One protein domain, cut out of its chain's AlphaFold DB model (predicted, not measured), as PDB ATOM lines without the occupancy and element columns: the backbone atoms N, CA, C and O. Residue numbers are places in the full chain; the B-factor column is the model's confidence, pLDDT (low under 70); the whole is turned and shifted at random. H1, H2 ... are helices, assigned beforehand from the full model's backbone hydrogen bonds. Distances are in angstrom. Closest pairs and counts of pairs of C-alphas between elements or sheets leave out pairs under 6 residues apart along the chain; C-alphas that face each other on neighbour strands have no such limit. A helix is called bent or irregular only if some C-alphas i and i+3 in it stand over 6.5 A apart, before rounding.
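This is residues 207 to 339 of the 450 residues of an uncharacterized protein of Methanosarcina mazei (UniProt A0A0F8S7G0). A long, loose chain of helices: H2 and H6 cross steeply, H7 folds back beside H6 from a corner where residues 311 to 316 stick out, and H1 packs on H2 and H7 at one end. Towards the other end H3 and H5 form an arm, with H4 and the free loop of residues 270 to 276 at its tip. The printed part has 133 residues, with seven named helices, H1 to H7, and no named strand: all helix. It is loose and elongated, with a radius of gyration of the C-alphas of 18.8 A and spans of 62 by 37 by 22 A.

H1 is residues 207 to 215, beginning at C-alpha 207 (1.246, 28.074, 53.980). H2 is residues 225 to 240, 22.9 A; H3 242 to 260, 26.7 A; H4 264 to 267; H5 276 to 287. H6 is residues 290 to 311, 30.7 A, with a kink of 49 degrees near residue 305. H7 is residues 314 to 339, 38.1 A, ending at C-alpha 339 (7.962, 20.816, 62.222). H6 and H7 are irregular: C-alphas 305 and 308 are 7.6 A apart, 315 and 318 7.2 A.

H2 is the hub. It touches H6 at a steep tilt of 50 degrees, closest C-alphas Val 235 and Ile 297, 6.1 A. H3 touches H5, closest C-alphas Leu 253 and Ile 284, 6.8 A. H1 and H2, a helical hairpin, only just touch, with 3 pairs of C-alphas within 8 A, the closest Arg 210 and Ile 225, 6.9 A. H4 touches no helix. Every O i to N i+4 pair is within hydrogen-bond range in H1, H2, H3 and H5, against 16 of 18 in H6 and 20 of 22 in H7; H4 is too short for one.

The C-alphas farthest apart, Asn 215 and Asp 272, are 61.9 A apart. The printed part has no cut and no long link. Residues 263 to 276 and 308 to 317 have pLDDT under 70.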
ATOM      1  N   MET A 207       2.089  26.972  53.517       89.38
ATOM      2  CA  MET A 207       1.246  28.074  53.980       89.38
ATOM      3  C   MET A 207       1.876  28.787  55.179       89.38
ATOM      4  O   MET A 207       1.856  30.012  55.239       89.38
ATOM      5  N   PHE A 208       2.494  28.040  56.094       89.19
ATOM      6  CA  PHE A 208       3.221  28.604  57.228       89.19
ATOM      7  C   PHE A 208       4.398  29.475  56.777       89.19
ATOM      8  O   PHE A 208       4.589  30.580  57.285       89.19
ATOM      9  N   LEU A 209       5.166  29.008  55.792       89.56
ATOM     10  CA  LEU A 209       6.288  29.765  55.247       89.56
ATOM     11  C   LEU A 209       5.838  31.018  54.477       89.56
ATOM     12  O   LEU A 209       6.501  32.048  54.566       89.56
ATOM     13  N   ARG A 210       4.695  30.964  53.780       89.81
ATOM     14  CA  ARG A 210       4.084  32.148  53.148       89.81
ATOM     15  C   ARG A 210       3.645  33.175  54.192       89.81
ATOM     16  O   ARG A 210       4.000  34.339  54.067       89.81
ATOM     17  N   ILE A 211       2.965  32.743  55.260       87.56
ATOM     18  CA  ILE A 211       2.597  33.618  56.389       87.56
ATOM     19  C   ILE A 211       3.849  34.268  56.992       87.56
ATOM     20  O   ILE A 211       3.832  35.445  57.350       87.56
ATOM     21  N   PHE A 212       4.951  33.525  57.104       88.81
ATOM     22  CA  PHE A 212       6.221  34.080  57.560       88.81
ATOM     23  C   PHE A 212       6.750  35.176  56.620       88.81
ATOM     24  O   PHE A 212       7.050  36.270  57.091       88.81
ATOM     25  N   GLU A 213       6.844  34.916  55.315       87.81
ATOM     26  CA  GLU A 213       7.351  35.899  54.345       87.81
ATOM     27  C   GLU A 213       6.442  37.138  54.252       87.81
ATOM     28  O   GLU A 213       6.940  38.255  54.166       87.81
ATOM     29  N   GLU A 214       5.121  36.973  54.372       87.94
ATOM     30  CA  GLU A 214       4.158  38.082  54.426       87.94
ATOM     31  C   GLU A 214       4.357  38.984  55.653       87.94
ATOM     32  O   GLU A 214       4.234  40.206  55.550       87.94
ATOM     33  N   ASN A 215       4.678  38.398  56.810       84.81
ATOM     34  CA  ASN A 215       4.943  39.156  58.035       84.81
ATOM     35  C   ASN A 215       6.349  39.774  58.058       84.81
ATOM     36  O   ASN A 215       6.568  40.763  58.759       84.81
ATOM     37  N   PHE A 216       7.298  39.209  57.306       85.81
ATOM     38  CA  PHE A 216       8.694  39.651  57.282       85.81
ATOM     39  C   PHE A 216       9.281  39.710  55.859       85.81
ATOM     40  O   PHE A 216      10.298  39.066  55.584       85.81
ATOM     41  N   PRO A 217       8.711  40.519  54.950       82.81
ATOM     42  CA  PRO A 217       9.127  40.537  53.544       82.81
ATOM     43  C   PRO A 217      10.555  41.066  53.343       82.81
ATOM     44  O   PRO A 217      11.183  40.807  52.324       82.81
ATOM     45  N   GLU A 218      11.090  41.802  54.319       83.31
ATOM     46  CA  GLU A 218      12.423  42.419  54.278       83.31
ATOM     47  C   GLU A 218      13.556  41.454  54.671       83.31
ATOM     48  O   GLU A 218      14.739  41.791  54.544       83.31
ATOM     49  N   LEU A 219      13.210  40.265  55.179       82.81
ATOM     50  CA  LEU A 219      14.180  39.290  55.670       82.81
ATOM     51  C   LEU A 219      14.878  38.518  54.557       82.81
ATOM     52  O   LEU A 219      16.083  38.279  54.656       82.81
ATOM     53  N   SER A 220      14.131  38.126  53.526       80.75
ATOM     54  CA  SER A 220      14.711  37.480  52.357       80.75
ATOM     55  C   SER A 220      15.149  38.525  51.342       80.75
ATOM     56  O   SER A 220      14.415  39.468  51.048       80.75
ATOM     57  N   LYS A 221      16.358  38.371  50.801       80.81
ATOM     58  CA  LYS A 221      16.927  39.356  49.869       80.81
ATOM     59  C   LYS A 221      16.999  38.852  48.445       80.81
ATOM     60  O   LYS A 221      16.784  39.630  47.521       80.81
ATOM     61  N   GLU A 222      17.361  37.587  48.263       81.94
ATOM     62  CA  GLU A 222      17.684  37.039  46.946       81.94
ATOM     63  C   GLU A 222      16.900  35.750  46.639       81.94
ATOM     64  O   GLU A 222      16.748  35.411  45.466       81.94
ATOM     65  N   MET A 223      16.368  35.042  47.648       84.31
ATOM     66  CA  MET A 223      15.576  33.815  47.464       84.31
ATOM     67  C   MET A 223      14.106  33.998  47.883       84.31
ATOM     68  O   MET A 223      13.799  34.104  49.067       84.31
ATOM     69  N   SER A 224      13.164  33.960  46.939       86.81
ATOM     70  CA  SER A 224      11.733  33.943  47.293       86.81
ATOM     71  C   SER A 224      11.316  32.617  47.933       86.81
ATOM     72  O   SER A 224      11.988  31.593  47.733       86.81
ATOM     73  N   ILE A 225      10.174  32.601  48.630       87.56
ATOM     74  CA  ILE A 225       9.632  31.349  49.162       87.56
ATOM     75  C   ILE A 225       9.344  30.315  48.068       87.56
ATOM     76  O   ILE A 225       9.649  29.137  48.249       87.56
ATOM     77  N   GLU A 226       8.828  30.730  46.906       88.44
ATOM     78  CA  GLU A 226       8.576  29.814  45.785       88.44
ATOM     79  C   GLU A 226       9.870  29.135  45.335       88.44
ATOM     80  O   GLU A 226       9.901  27.924  45.119       88.44
ATOM     81  N   THR A 227      10.963  29.900  45.270       87.38
ATOM     82  CA  THR A 227      12.271  29.367  44.889       87.38
ATOM     83  C   THR A 227      12.768  28.354  45.921       87.38
ATOM     84  O   THR A 227      13.282  27.299  45.549       87.38
ATOM     85  N   PHE A 228      12.595  28.642  47.214       89.56
ATOM     86  CA  PHE A 228      12.940  27.709  48.285       89.56
ATOM     87  C   PHE A 228      12.132  26.405  48.196       89.56
ATOM     88  O   PHE A 228      12.719  25.323  48.243       89.56
ATOM     89  N   LEU A 229      10.812  26.488  48.014       88.06
ATOM     90  CA  LEU A 229       9.934  25.316  47.924       88.06
ATOM     91  C   LEU A 229      10.252  24.440  46.705       88.06
ATOM     92  O   LEU A 229      10.270  23.213  46.817       88.06
ATOM     93  N   GLU A 230      10.575  25.050  45.563       89.50
ATOM     94  CA  GLU A 230      11.059  24.318  44.390       89.50
ATOM     95  C   GLU A 230      12.360  23.565  44.681       89.50
ATOM     96  O   GLU A 230      12.507  22.409  44.280       89.50
ATOM     97  N   ILE A 231      13.305  24.208  45.377       88.44
ATOM     98  CA  ILE A 231      14.570  23.579  45.771       88.44
ATOM     99  C   ILE A 231      14.306  22.417  46.736       88.44
ATOM    100  O   ILE A 231      14.879  21.348  46.548       88.44
ATOM    101  N   GLU A 232      13.442  22.584  47.741       87.00
ATOM    102  CA  GLU A 232      13.079  21.514  48.682       87.00
ATOM    103  C   GLU A 232      12.484  20.294  47.976       87.00
ATOM    104  O   GLU A 232      12.873  19.158  48.259       87.00
ATOM    105  N   GLU A 233      11.552  20.507  47.047       88.56
ATOM    106  CA  GLU A 233      10.947  19.403  46.305       88.56
ATOM    107  C   GLU A 233      11.982  18.709  45.416       88.56
ATOM    108  O   GLU A 233      12.073  17.480  45.394       88.56
ATOM    109  N   GLU A 234      12.844  19.474  44.750       90.19
ATOM    110  CA  GLU A 234      13.921  18.913  43.944       90.19
ATOM    111  C   GLU A 234      14.927  18.111  44.788       90.19
ATOM    112  O   GLU A 234      15.329  17.012  44.392       90.19
ATOM    113  N   VAL A 235      15.279  18.592  45.986       86.50
ATOM    114  CA  VAL A 235      16.101  17.849  46.953       86.50
ATOM    115  C   VAL A 235      15.433  16.524  47.312       86.50
ATOM    116  O   VAL A 235      16.086  15.481  47.236       86.50
ATOM    117  N   LYS A 236      14.134  16.531  47.642       86.44
ATOM    118  CA  LYS A 236      13.370  15.312  47.971       86.44
ATOM    119  C   LYS A 236      13.378  14.308  46.817       86.44
ATOM    120  O   LYS A 236      13.524  13.108  47.053       86.44
ATOM    121  N   GLN A 237      13.248  14.769  45.573       88.38
ATOM    122  CA  GLN A 237      13.299  13.898  44.394       88.38
ATOM    123  C   GLN A 237      14.705  13.333  44.156       88.38
ATOM    124  O   GLN A 237      14.856  12.131  43.921       88.38
ATOM    125  N   ARG A 238      15.750  14.165  44.267       87.75
ATOM    126  CA  ARG A 238      17.144  13.726  44.100       87.75
ATOM    127  C   ARG A 238      17.570  12.748  45.198       87.75
ATOM    128  O   ARG A 238      18.219  11.763  44.876       87.75
ATOM    129  N   MET A 239      17.121  12.941  46.441       81.44
ATOM    130  CA  MET A 239      17.354  12.000  47.546       81.44
ATOM    131  C   MET A 239      16.711  10.624  47.325       81.44
ATOM    132  O   MET A 239      17.226   9.621  47.814       81.44
ATOM    133  N   LYS A 240      15.599  10.541  46.583       85.44
ATOM    134  CA  LYS A 240      14.974   9.257  46.211       85.44
ATOM    135  C   LYS A 240      15.705   8.553  45.062       85.44
ATOM    136  O   LYS A 240      15.464   7.372  44.815       85.44
ATOM    137  N   ASN A 241      16.585   9.255  44.348       84.94
ATOM    138  CA  ASN A 241      17.307   8.719  43.205       84.94
ATOM    139  C   ASN A 241      18.624   8.065  43.652       84.94
ATOM    140  O   ASN A 241      19.623   8.733  43.912       84.94
ATOM    141  N   SER A 242      18.643   6.733  43.672       73.25
ATOM    142  CA  SER A 242      19.807   5.940  44.088       73.25
ATOM    143  C   SER A 242      21.077   6.215  43.272       73.25
ATOM    144  O   SER A 242      22.174   6.141  43.822       73.25
ATOM    145  N   SER A 243      20.948   6.578  41.991       73.50
ATOM    146  CA  SER A 243      22.087   6.924  41.129       73.50
ATOM    147  C   SER A 243      22.738   8.243  41.555       73.50
ATOM    148  O   SER A 243      23.959   8.333  41.675       73.50
ATOM    149  N   ILE A 244      21.918   9.252  41.871       71.75
ATOM    150  CA  ILE A 244      22.401  10.546  42.373       71.75
ATOM    151  C   ILE A 244      23.048  10.364  43.745       71.75
ATOM    152  O   ILE A 244      24.137  10.884  43.973       71.75
ATOM    153  N   ASN A 245      22.435   9.574  44.628       78.12
ATOM    154  CA  ASN A 245      22.991   9.295  45.952       78.12
ATOM    155  C   ASN A 245      24.361   8.609  45.864       78.12
ATOM    156  O   ASN A 245      25.279   9.006  46.577       78.12
ATOM    157  N   SER A 246      24.515   7.629  44.963       74.94
ATOM    158  CA  SER A 246      25.799   6.954  44.725       74.94
ATOM    159  C   SER A 246      26.861   7.930  44.221       74.94
ATOM    160  O   SER A 246      27.955   7.977  44.774       74.94
ATOM    161  N   SER A 247      26.521   8.767  43.235       79.06
ATOM    162  CA  SER A 247      27.435   9.784  42.696       79.06
ATOM    163  C   SER A 247      27.861  10.806  43.755       79.06
ATOM    164  O   SER A 247      29.031  11.166  43.820       79.06
ATOM    165  N   MET A 248      26.937  11.270  44.600       80.00
ATOM    166  CA  MET A 248      27.233  12.242  45.661       80.00
ATOM    167  C   MET A 248      28.070  11.640  46.790       80.00
ATOM    168  O   MET A 248      28.927  12.317  47.363       80.00
ATOM    169  N   PHE A 249      27.828  10.369  47.112       76.50
ATOM    170  CA  PHE A 249      28.647   9.621  48.057       76.50
ATOM    171  C   PHE A 249      30.066   9.407  47.514       76.50
ATOM    172  O   PHE A 249      31.028   9.587  48.255       76.50
ATOM    173  N   GLU A 250      30.218   9.085  46.227       76.62
ATOM    174  CA  GLU A 250      31.530   8.990  45.577       76.62
ATOM    175  C   GLU A 250      32.275  10.329  45.623       76.62
ATOM    176  O   GLU A 250      33.418  10.365  46.070       76.62
ATOM    177  N   GLU A 251      31.624  11.442  45.259       79.38
ATOM    178  CA  GLU A 251      32.208  12.788  45.373       79.38
ATOM    179  C   GLU A 251      32.651  13.104  46.816       79.38
ATOM    180  O   GLU A 251      33.764  13.582  47.028       79.38
ATOM    181  N   TYR A 252      31.817  12.804  47.823       79.00
ATOM    182  CA  TYR A 252      32.167  12.967  49.244       79.00
ATOM    183  C   TYR A 252      33.376  12.119  49.654       79.00
ATOM    184  O   TYR A 252      34.277  12.597  50.346       79.00
ATOM    185  N   LEU A 253      33.392  10.855  49.231       76.81
ATOM    186  CA  LEU A 253      34.467   9.920  49.520       76.81
ATOM    187  C   LEU A 253      35.793  10.445  48.958       76.81
ATOM    188  O   LEU A 253      36.790  10.456  49.677       76.81
ATOM    189  N   TYR A 254      35.802  10.910  47.706       78.12
ATOM    190  CA  TYR A 254      36.999  11.472  47.080       78.12
ATOM    191  C   TYR A 254      37.479  12.743  47.784       78.12
ATOM    192  O   TYR A 254      38.664  12.820  48.099       78.12
ATOM    193  N   GLU A 255      36.584  13.684  48.107       81.88
ATOM    194  CA  GLU A 255      36.939  14.897  48.863       81.88
ATOM    195  C   GLU A 255      37.601  14.555  50.208       81.88
ATOM    196  O   GLU A 255      38.670  15.070  50.531       81.88
ATOM    197  N   LYS A 256      37.009  13.640  50.986       81.50
ATOM    198  CA  LYS A 256      37.539  13.253  52.305       81.50
ATOM    199  C   LYS A 256      38.859  12.496  52.221       81.50
ATOM    200  O   LYS A 256      39.732  12.678  53.072       81.50
ATOM    201  N   LEU A 257      39.015  11.652  51.203       75.62
ATOM    202  CA  LEU A 257      40.273  10.960  50.946       75.62
ATOM    203  C   LEU A 257      41.370  11.935  50.511       75.62
ATOM    204  O   LEU A 257      42.502  11.791  50.961       75.62
ATOM    205  N   GLU A 258      41.052  12.940  49.698       78.88
ATOM    206  CA  GLU A 258      42.005  13.973  49.283       78.88
ATOM    207  C   GLU A 258      42.416  14.880  50.456       78.88
ATOM    208  O   GLU A 258      43.602  15.171  50.612       78.88
ATOM    209  N   GLU A 259      41.479  15.251  51.337       82.56
ATOM    210  CA  GLU A 259      41.770  15.993  52.575       82.56
ATOM    211  C   GLU A 259      42.730  15.230  53.498       82.56
ATOM    212  O   GLU A 259      43.676  15.811  54.039       82.56
ATOM    213  N   LYS A 260      42.494  13.927  53.700       78.44
ATOM    214  CA  LYS A 260      43.329  13.105  54.587       78.44
ATOM    215  C   LYS A 260      44.636  12.657  53.951       78.44
ATOM    216  O   LYS A 260      45.621  12.471  54.667       78.44
ATOM    217  N   PHE A 261      44.656  12.491  52.634       77.12
ATOM    218  CA  PHE A 261      45.797  11.957  51.903       77.12
ATOM    219  C   PHE A 261      46.127  12.800  50.662       77.12
ATOM    220  O   PHE A 261      46.093  12.305  49.530       77.12
ATOM    221  N   PRO A 262      46.526  14.070  50.850       73.38
ATOM    222  CA  PRO A 262      46.742  15.008  49.746       73.38
ATOM    223  C   PRO A 262      47.862  14.574  48.790       73.38
ATOM    224  O   PRO A 262      47.844  14.917  47.609       73.38
ATOM    225  N   GLU A 263      48.827  13.780  49.266       69.25
ATOM    226  CA  GLU A 263      49.941  13.258  48.460       69.25
ATOM    227  C   GLU A 263      49.510  12.166  47.456       69.25
ATOM    228  O   GLU A 263      50.209  11.926  46.469       69.25
ATOM    229  N   TRP A 264      48.351  11.516  47.636       68.31
ATOM    230  CA  TRP A 264      47.896  10.444  46.733       68.31
ATOM    231  C   TRP A 264      47.446  10.949  45.366       68.31
ATOM    232  O   TRP A 264      47.595  10.233  44.375       68.31
ATOM    233  N   SER A 265      46.997  12.204  45.295       57.84
ATOM    234  CA  SER A 265      46.670  12.897  44.042       57.84
ATOM    235  C   SER A 265      47.859  12.968  43.066       57.84
ATOM    236  O   SER A 265      47.661  13.101  41.860       57.84
ATOM    237  N   LYS A 266      49.101  12.843  43.569       60.81
ATOM    238  CA  LYS A 266      50.343  13.005  42.791       60.81
ATOM    239  C   LYS A 266      51.059  11.699  42.447       60.81
ATOM    240  O   LYS A 266      51.776  11.667  41.449       60.81
ATOM    241  N   VAL A 267      50.931  10.657  43.271       56.88
ATOM    242  CA  VAL A 267      51.806   9.464  43.195       56.88
ATOM    243  C   VAL A 267      51.035   8.163  42.916       56.88
ATOM    244  O   VAL A 267      51.646   7.138  42.625       56.88
ATOM    245  N   GLY A 268      49.698   8.202  42.922       56.59
ATOM    246  CA  GLY A 268      48.861   7.004  42.831       56.59
ATOM    247  C   GLY A 268      48.820   6.225  44.150       56.59
ATOM    248  O   GLY A 268      49.635   6.443  45.045       56.59
ATOM    249  N   VAL A 269      47.829   5.341  44.293       56.56
ATOM    250  CA  VAL A 269      47.572   4.589  45.535       56.56
ATOM    251  C   VAL A 269      48.741   3.624  45.818       56.56
ATOM    252  O   VAL A 269      48.998   2.746  44.990       56.56
ATOM    253  N   PRO A 270      49.463   3.745  46.952       54.84
ATOM    254  CA  PRO A 270      50.547   2.828  47.301       54.84
ATOM    255  C   PRO A 270      50.043   1.390  47.496       54.84
ATOM    256  O   PRO A 270      49.027   1.163  48.149       54.84
ATOM    257  N   ILE A 271      50.785   0.417  46.957       52.31
ATOM    258  CA  ILE A 271      50.401  -1.006  46.857       52.31
ATOM    259  C   ILE A 271      50.286  -1.711  48.233       52.31
ATOM    260  O   ILE A 271      49.628  -2.741  48.326       52.31
ATOM    261  N   ASP A 272      50.827  -1.131  49.312       54.91
ATOM    262  CA  ASP A 272      50.872  -1.745  50.655       54.91
ATOM    263  C   ASP A 272      49.760  -1.279  51.630       54.91
ATOM    264  O   ASP A 272      49.832  -1.524  52.836       54.91
ATOM    265  N   MET A 273      48.709  -0.604  51.155       59.31
ATOM    266  CA  MET A 273      47.679  -0.006  52.023       59.31
ATOM    267  C   MET A 273      46.446  -0.882  52.271       59.31
ATOM    268  O   MET A 273      45.336  -0.505  51.901       59.31
ATOM    269  N   ASP A 274      46.595  -2.026  52.939       65.94
ATOM    270  CA  ASP A 274      45.448  -2.944  53.069       65.94
ATOM    271  C   ASP A 274      44.615  -2.760  54.354       65.94
ATOM    272  O   ASP A 274      43.420  -3.029  54.361       65.94
ATOM    273  N   TYR A 275      45.181  -2.235  55.450       66.56
ATOM    274  CA  TYR A 275      44.433  -2.115  56.718       66.56
ATOM    275  C   TYR A 275      44.032  -0.684  57.092       66.56
ATOM    276  O   TYR A 275      42.860  -0.425  57.371       66.56
ATOM    277  N   GLU A 276      44.970   0.270  57.097       69.00
ATOM    278  CA  GLU A 276      44.666   1.651  57.506       69.00
ATOM    279  C   GLU A 276      43.753   2.371  56.509       69.00
ATOM    280  O   GLU A 276      42.825   3.060  56.927       69.00
ATOM    281  N   PHE A 277      43.937   2.141  55.207       72.38
ATOM    282  CA  PHE A 277      43.050   2.681  54.176       72.38
ATOM    283  C   PHE A 277      41.636   2.106  54.288       72.38
ATOM    284  O   PHE A 277      40.673   2.864  54.283       72.38
ATOM    285  N   GLN A 278      41.491   0.789  54.472       70.69
ATOM    286  CA  GLN A 278      40.179   0.156  54.666       70.69
ATOM    287  C   GLN A 278      39.481   0.662  55.933       70.69
ATOM    288  O   GLN A 278      38.272   0.905  55.932       70.69
ATOM    289  N   LYS A 279      40.235   0.856  57.020       77.94
ATOM    290  CA  LYS A 279      39.721   1.439  58.263       77.94
ATOM    291  C   LYS A 279      39.221   2.865  58.041       77.94
ATOM    292  O   LYS A 279      38.127   3.195  58.487       77.94
ATOM    293  N   GLU A 280      39.987   3.687  57.334       76.75
ATOM    294  CA  GLU A 280      39.620   5.076  57.061       76.75
ATOM    295  C   GLU A 280      38.437   5.181  56.091       76.75
ATOM    296  O   GLU A 280      37.506   5.945  56.324       76.75
ATOM    297  N   LEU A 281      38.399   4.331  55.066       75.31
ATOM    298  CA  LEU A 281      37.279   4.229  54.134       75.31
ATOM    299  C   LEU A 281      35.976   3.853  54.857       75.31
ATOM    300  O   LEU A 281      34.914   4.396  54.555       75.31
ATOM    301  N   ASN A 282      36.053   2.946  55.834       76.69
ATOM    302  CA  ASN A 282      34.914   2.590  56.676       76.69
ATOM    303  C   ASN A 282      34.510   3.726  57.626       76.69
ATOM    304  O   ASN A 282      33.316   3.919  57.841       76.69
ATOM    305  N   ASN A 283      35.461   4.503  58.153       81.19
ATOM    306  CA  ASN A 283      35.142   5.687  58.955       81.19
ATOM    307  C   ASN A 283      34.384   6.729  58.122       81.19
ATOM    308  O   ASN A 283      33.306   7.147  58.527       81.19
ATOM    309  N   ILE A 284      34.876   7.060  56.923       77.88
ATOM    310  CA  ILE A 284      34.226   8.023  56.015       77.88
ATOM    311  C   ILE A 284      32.819   7.547  55.623       77.88
ATOM    312  O   ILE A 284      31.881   8.343  55.587       77.88
ATOM    313  N   LYS A 285      32.637   6.239  55.381       75.75
ATOM    314  CA  LYS A 285      31.310   5.646  55.137       75.75
ATOM    315  C   LYS A 285      30.360   5.810  56.316       75.75
ATOM    316  O   LYS A 285      29.192   6.104  56.099       75.75
ATOM    317  N   ASN A 286      30.851   5.615  57.536       79.06
ATOM    318  CA  ASN A 286      30.043   5.747  58.747       79.06
ATOM    319  C   ASN A 286      29.725   7.209  59.087       79.06
ATOM    320  O   ASN A 286      28.728   7.475  59.751       79.06
ATOM    321  N   GLU A 287      30.563   8.148  58.647       80.31
ATOM    322  CA  GLU A 287      30.316   9.585  58.778       80.31
ATOM    323  C   GLU A 287      29.280  10.094  57.771       80.31
ATOM    324  O   GLU A 287      28.588  11.069  58.061       80.31
ATOM    325  N   PHE A 288      29.150   9.451  56.604       79.31
ATOM    326  CA  PHE A 288      28.198   9.869  55.581       79.31
ATOM    327  C   PHE A 288      26.753   9.643  56.039       79.31
ATOM    328  O   PHE A 288      26.252   8.520  56.077       79.31
ATOM    329  N   SER A 289      26.079  10.740  56.373       79.25
ATOM    330  CA  SER A 289      24.688  10.752  56.815       79.25
ATOM    331  C   SER A 289      23.749  11.259  55.719       79.25
ATOM    332  O   SER A 289      24.167  11.905  54.753       79.25
ATOM    333  N   GLU A 290      22.447  11.022  55.894       76.56
ATOM    334  CA  GLU A 290      21.418  11.638  55.045       76.56
ATOM    335  C   GLU A 290      21.505  13.170  55.050       76.56
ATOM    336  O   GLU A 290      21.217  13.801  54.038       76.56
ATOM    337  N   GLU A 291      21.948  13.774  56.155       77.94
ATOM    338  CA  GLU A 291      22.118  15.222  56.282       77.94
ATOM    339  C   GLU A 291      23.241  15.743  55.372       77.94
ATOM    340  O   GLU A 291      23.016  16.682  54.610       77.94
ATOM    341  N   ILE A 292      24.399  15.070  55.350       80.50
ATOM    342  CA  ILE A 292      25.523  15.413  54.456       80.50
ATOM    343  C   ILE A 292      25.114  15.263  52.988       80.50
ATOM    344  O   ILE A 292      25.399  16.131  52.157       80.50
ATOM    345  N   LEU A 293      24.422  14.168  52.658       80.62
ATOM    346  CA  LEU A 293      23.891  13.946  51.316       80.62
ATOM    347  C   LEU A 293      22.930  15.073  50.916       80.62
ATOM    348  O   LEU A 293      23.057  15.641  49.829       80.62
ATOM    349  N   ARG A 294      21.996  15.426  51.805       81.94
ATOM    350  CA  ARG A 294      21.020  16.492  51.573       81.94
ATOM    351  C   ARG A 294      21.722  17.832  51.339       81.94
ATOM    352  O   ARG A 294      21.390  18.521  50.377       81.94
ATOM    353  N   GLU A 295      22.722  18.190  52.146       84.50
ATOM    354  CA  GLU A 295      23.520  19.417  51.974       84.50
ATOM    355  C   GLU A 295      24.250  19.481  50.628       84.50
ATOM    356  O   GLU A 295      24.193  20.511  49.947       84.50
ATOM    357  N   LYS A 296      24.878  18.382  50.195       83.56
ATOM    358  CA  LYS A 296      25.517  18.308  48.871       83.56
ATOM    359  C   LYS A 296      24.512  18.491  47.738       83.56
ATOM    360  O   LYS A 296      24.790  19.216  46.781       83.56
ATOM    361  N   ILE A 297      23.328  17.889  47.860       84.88
ATOM    362  CA  ILE A 297      22.244  18.060  46.889       84.88
ATOM    363  C   ILE A 297      21.792  19.525  46.824       84.88
ATOM    364  O   ILE A 297      21.699  20.057  45.717       84.88
ATOM    365  N   TYR A 298      21.596  20.208  47.962       84.12
ATOM    366  CA  TYR A 298      21.287  21.648  47.960       84.12
ATOM    367  C   TYR A 298      22.340  22.451  47.221       84.12
ATOM    368  O   TYR A 298      21.997  23.247  46.353       84.12
ATOM    369  N   LYS A 299      23.617  22.254  47.565       83.62
ATOM    370  CA  LYS A 299      24.711  23.026  46.974       83.62
ATOM    371  C   LYS A 299      24.708  22.896  45.452       83.62
ATOM    372  O   LYS A 299      24.788  23.904  44.756       83.62
ATOM    373  N   LYS A 300      24.527  21.674  44.948       84.56
ATOM    374  CA  LYS A 300      24.466  21.398  43.510       84.56
ATOM    375  C   LYS A 300      23.250  22.045  42.842       84.56
ATOM    376  O   LYS A 300      23.405  22.684  41.808       84.56
ATOM    377  N   ILE A 301      22.061  21.953  43.445       85.31
ATOM    378  CA  ILE A 301      20.851  22.611  42.915       85.31
ATOM    379  C   ILE A 301      21.019  24.133  42.897       85.31
ATOM    380  O   ILE A 301      20.655  24.775  41.917       85.31
ATOM    381  N   LEU A 302      21.590  24.722  43.951       82.31
ATOM    382  CA  LEU A 302      21.852  26.160  44.003       82.31
ATOM    383  C   LEU A 302      22.834  26.589  42.913       82.31
ATOM    384  O   LEU A 302      22.606  27.591  42.239       82.31
ATOM    385  N   GLU A 303      23.908  25.825  42.714       82.06
ATOM    386  CA  GLU A 303      24.856  26.074  41.633       82.06
ATOM    387  C   GLU A 303      24.172  26.003  40.266       82.06
ATOM    388  O   GLU A 303      24.407  26.885  39.450       82.06
ATOM    389  N   GLU A 304      23.292  25.027  40.032       84.62
ATOM    390  CA  GLU A 304      22.546  24.868  38.778       84.62
ATOM    391  C   GLU A 304      21.508  25.984  38.549       84.62
ATOM    392  O   GLU A 304      21.522  26.625  37.495       84.62
ATOM    393  N   LYS A 305      20.632  26.255  39.527       78.94
ATOM    394  CA  LYS A 305      19.532  27.234  39.410       78.94
ATOM    395  C   LYS A 305      20.030  28.675  39.347       78.94
ATOM    396  O   LYS A 305      19.484  29.480  38.597       78.94
ATOM    397  N   PHE A 306      21.080  29.007  40.095       74.94
ATOM    398  CA  PHE A 306      21.606  30.371  40.146       74.94
ATOM    399  C   PHE A 306      22.817  30.582  39.227       74.94
ATOM    400  O   PHE A 306      23.369  31.683  39.194       74.94
ATOM    401  N   LEU A 307      23.221  29.575  38.437       71.06
ATOM    402  CA  LEU A 307      24.413  29.613  37.575       71.06
ATOM    403  C   LEU A 307      24.445  30.838  36.650       71.06
ATOM    404  O   LEU A 307      25.496  31.436  36.423       71.06
ATOM    405  N   GLU A 308      23.296  31.204  36.085       63.91
ATOM    406  CA  GLU A 308      23.175  32.279  35.098       63.91
ATOM    407  C   GLU A 308      23.203  33.670  35.753       63.91
ATOM    408  O   GLU A 308      23.847  34.592  35.252       63.91
ATOM    409  N   GLN A 309      22.613  33.799  36.943       64.81
ATOM    410  CA  GLN A 309      22.669  35.015  37.762       64.81
ATOM    411  C   GLN A 309      24.065  35.215  38.379       64.81
ATOM    412  O   GLN A 309      24.555  36.343  38.458       64.81
ATOM    413  N   LEU A 310      24.752  34.118  38.721       63.28
ATOM    414  CA  LEU A 310      26.145  34.104  39.174       63.28
ATOM    415  C   LEU A 310      27.099  34.577  38.067       63.28
ATOM    416  O   LEU A 310      27.965  35.411  38.325       63.28
ATOM    417  N   LYS A 311      26.919  34.128  36.817       64.69
ATOM    418  CA  LYS A 311      27.763  34.546  35.675       64.69
ATOM    419  C   LYS A 311      27.731  36.057  35.410       64.69
ATOM    420  O   LYS A 311      28.729  36.608  34.954       64.69
ATOM    421  N   ASN A 312      26.629  36.729  35.744       62.47
ATOM    422  CA  ASN A 312      26.435  38.156  35.487       62.47
ATOM    423  C   ASN A 312      26.950  39.083  36.610       62.47
ATOM    424  O   ASN A 312      27.042  40.290  36.389       62.47
ATOM    425  N   LYS A 313      27.306  38.561  37.799       60.69
ATOM    426  CA  LYS A 313      27.640  39.377  38.992       60.69
ATOM    427  C   LYS A 313      29.150  39.567  39.280       60.69
ATOM    428  O   LYS A 313      29.490  40.317  40.193       60.69
ATOM    429  N   GLY A 314      30.078  38.988  38.510       62.28
ATOM    430  CA  GLY A 314      31.527  39.281  38.622       62.28
ATOM    431  C   GLY A 314      32.096  39.197  40.058       62.28
ATOM    432  O   GLY A 314      31.860  38.222  40.761       62.28
ATOM    433  N   ALA A 315      32.814  40.225  40.538       50.94
ATOM    434  CA  ALA A 315      33.378  40.279  41.904       50.94
ATOM    435  C   ALA A 315      32.327  40.259  43.047       50.94
ATOM    436  O   ALA A 315      32.690  40.114  44.210       50.94
ATOM    437  N   SER A 316      31.032  40.373  42.727       63.97
ATOM    438  CA  SER A 316      29.904  40.285  43.666       63.97
ATOM    439  C   SER A 316      29.349  38.859  43.833       63.97
ATOM    440  O   SER A 316      28.377  38.673  44.567       63.97
ATOM    441  N   ILE A 317      29.928  37.854  43.164       69.12
ATOM    442  CA  ILE A 317      29.474  36.452  43.228       69.12
ATOM    443  C   ILE A 317      29.522  35.894  44.652       69.12
ATOM    444  O   ILE A 317      28.573  35.237  45.073       69.12
ATOM    445  N   GLU A 318      30.590  36.171  45.402       72.19
ATOM    446  CA  GLU A 318      30.758  35.609  46.747       72.19
ATOM    447  C   GLU A 318      29.746  36.205  47.734       72.19
ATOM    448  O   GLU A 318      29.068  35.467  48.439       72.19
ATOM    449  N   ASN A 319      29.527  37.526  47.682       73.94
ATOM    450  CA  ASN A 319      28.483  38.195  48.470       73.94
ATOM    451  C   ASN A 319      27.077  37.679  48.125       73.94
ATOM    452  O   ASN A 319      26.219  37.544  48.998       73.94
ATOM    453  N   TYR A 320      26.825  37.391  46.846       73.50
ATOM    454  CA  TYR A 320      25.543  36.859  46.395       73.50
ATOM    455  C   TYR A 320      25.319  35.420  46.883       73.50
ATOM    456  O   TYR A 320      24.256  35.116  47.421       73.50
ATOM    457  N   ARG A 321      26.344  34.561  46.793       76.06
ATOM    458  CA  ARG A 321      26.331  33.208  47.378       76.06
ATOM    459  C   ARG A 321      26.104  33.243  48.881       76.06
ATOM    460  O   ARG A 321      25.300  32.472  49.394       76.06
ATOM    461  N   GLU A 322      26.785  34.143  49.586       82.44
ATOM    462  CA  GLU A 322      26.607  34.310  51.026       82.44
ATOM    463  C   GLU A 322      25.162  34.703  51.367       82.44
ATOM    464  O   GLU A 322      24.596  34.190  52.330       82.44
ATOM    465  N   THR A 323      24.545  35.562  50.554       82.75
ATOM    466  CA  THR A 323      23.154  35.998  50.745       82.75
ATOM    467  C   THR A 323      22.167  34.857  50.492       82.75
ATOM    468  O   THR A 323      21.358  34.567  51.365       82.75
ATOM    469  N   ILE A 324      22.308  34.116  49.387       83.12
ATOM    470  CA  ILE A 324      21.503  32.911  49.107       83.12
ATOM    471  C   ILE A 324      21.624  31.884  50.239       83.12
ATOM    472  O   ILE A 324      20.628  31.310  50.671       83.12
ATOM    473  N   ASN A 325      22.839  31.645  50.738       84.31
ATOM    474  CA  ASN A 325      23.062  30.701  51.831       84.31
ATOM    475  C   ASN A 325      22.420  31.176  53.144       84.31
ATOM    476  O   ASN A 325      21.945  30.349  53.926       84.31
ATOM    477  N   LYS A 326      22.388  32.493  53.395       88.38
ATOM    478  CA  LYS A 326      21.679  33.079  54.543       88.38
ATOM    479  C   LYS A 326      20.170  32.897  54.416       88.38
ATOM    480  O   LYS A 326      19.573  32.428  55.387       88.38
ATOM    481  N   ASP A 327      19.600  33.189  53.248       88.50
ATOM    482  CA  ASP A 327      18.169  33.012  52.973       88.50
ATOM    483  C   ASP A 327      17.781  31.527  53.109       88.50
ATOM    484  O   ASP A 327      16.849  31.189  53.836       88.50
ATOM    485  N   LEU A 328      18.572  30.607  52.537       87.88
ATOM    486  CA  LEU A 328      18.368  29.163  52.695       87.88
ATOM    487  C   LEU A 328      18.394  28.737  54.169       87.88
ATOM    488  O   LEU A 328      17.535  27.981  54.621       87.88
ATOM    489  N   ALA A 329      19.398  29.184  54.927       89.81
ATOM    490  CA  ALA A 329      19.522  28.838  56.340       89.81
ATOM    491  C   ALA A 329      18.350  29.390  57.167       89.81
ATOM    492  O   ALA A 329      17.925  28.745  58.127       89.81
ATOM    493  N   MET A 330      17.836  30.565  56.802       92.00
ATOM    494  CA  MET A 330      16.648  31.151  57.412       92.00
ATOM    495  C   MET A 330      15.419  30.284  57.137       92.00
ATOM    496  O   MET A 330      14.801  29.829  58.100       92.00
ATOM    497  N   TYR A 331      15.123  29.979  55.868       90.94
ATOM    498  CA  TYR A 331      13.977  29.145  55.492       90.94
ATOM    499  C   TYR A 331      14.017  27.757  56.137       90.94
ATOM    500  O   TYR A 331      13.026  27.304  56.704       90.94
ATOM    501  N   LYS A 332      15.190  27.115  56.176       89.38
ATOM    502  CA  LYS A 332      15.372  25.849  56.903       89.38
ATOM    503  C   LYS A 332      15.080  25.978  58.397       89.38
ATOM    504  O   LYS A 332      14.471  25.085  58.978       89.38
ATOM    505  N   SER A 333      15.507  27.074  59.024       91.44
ATOM    506  CA  SER A 333      15.290  27.289  60.461       91.44
ATOM    507  C   SER A 333      13.809  27.478  60.793       91.44
ATOM    508  O   SER A 333      13.349  26.978  61.817       91.44
ATOM    509  N   ILE A 334      13.060  28.181  59.939       90.94
ATOM    510  CA  ILE A 334      11.624  28.401  60.145       90.94
ATOM    511  C   ILE A 334      10.795  27.148  59.798       90.94
ATOM    512  O   ILE A 334       9.846  26.835  60.514       90.94
ATOM    513  N   ALA A 335      11.202  26.367  58.793       90.06
ATOM    514  CA  ALA A 335      10.603  25.063  58.495       90.06
ATOM    515  C   ALA A 335      10.817  24.058  59.643       90.06
ATOM    516  O   ALA A 335       9.893  23.351  60.042       90.06
ATOM    517  N   GLU A 336      12.012  24.039  60.242       91.06
ATOM    518  CA  GLU A 336      12.290  23.222  61.430       91.06
ATOM    519  C   GLU A 336      11.426  23.644  62.626       91.06
ATOM    520  O   GLU A 336      10.890  22.797  63.341       91.06
ATOM    521  N   LEU A 337      11.243  24.952  62.832       91.62
ATOM    522  CA  LEU A 337      10.356  25.461  63.875       91.62
ATOM    523  C   LEU A 337       8.919  24.948  63.679       91.62
ATOM    524  O   LEU A 337       8.341  24.401  64.620       91.62
ATOM    525  N   PHE A 338       8.382  25.066  62.459       91.00
ATOM    526  CA  PHE A 338       7.064  24.538  62.100       91.00
ATOM    527  C   PHE A 338       6.948  23.044  62.414       91.00
ATOM    528  O   PHE A 338       6.009  22.614  63.085       91.00
ATOM    529  N   PHE A 339       7.937  22.255  61.988       90.19
ATOM    530  CA  PHE A 339       7.962  20.816  62.222       90.19
ATOM    531  C   PHE A 339       7.938  20.468  63.718       90.19
ATOM    532  O   PHE A 339       7.173  19.599  64.143       90.19
TER     533      PHE A 339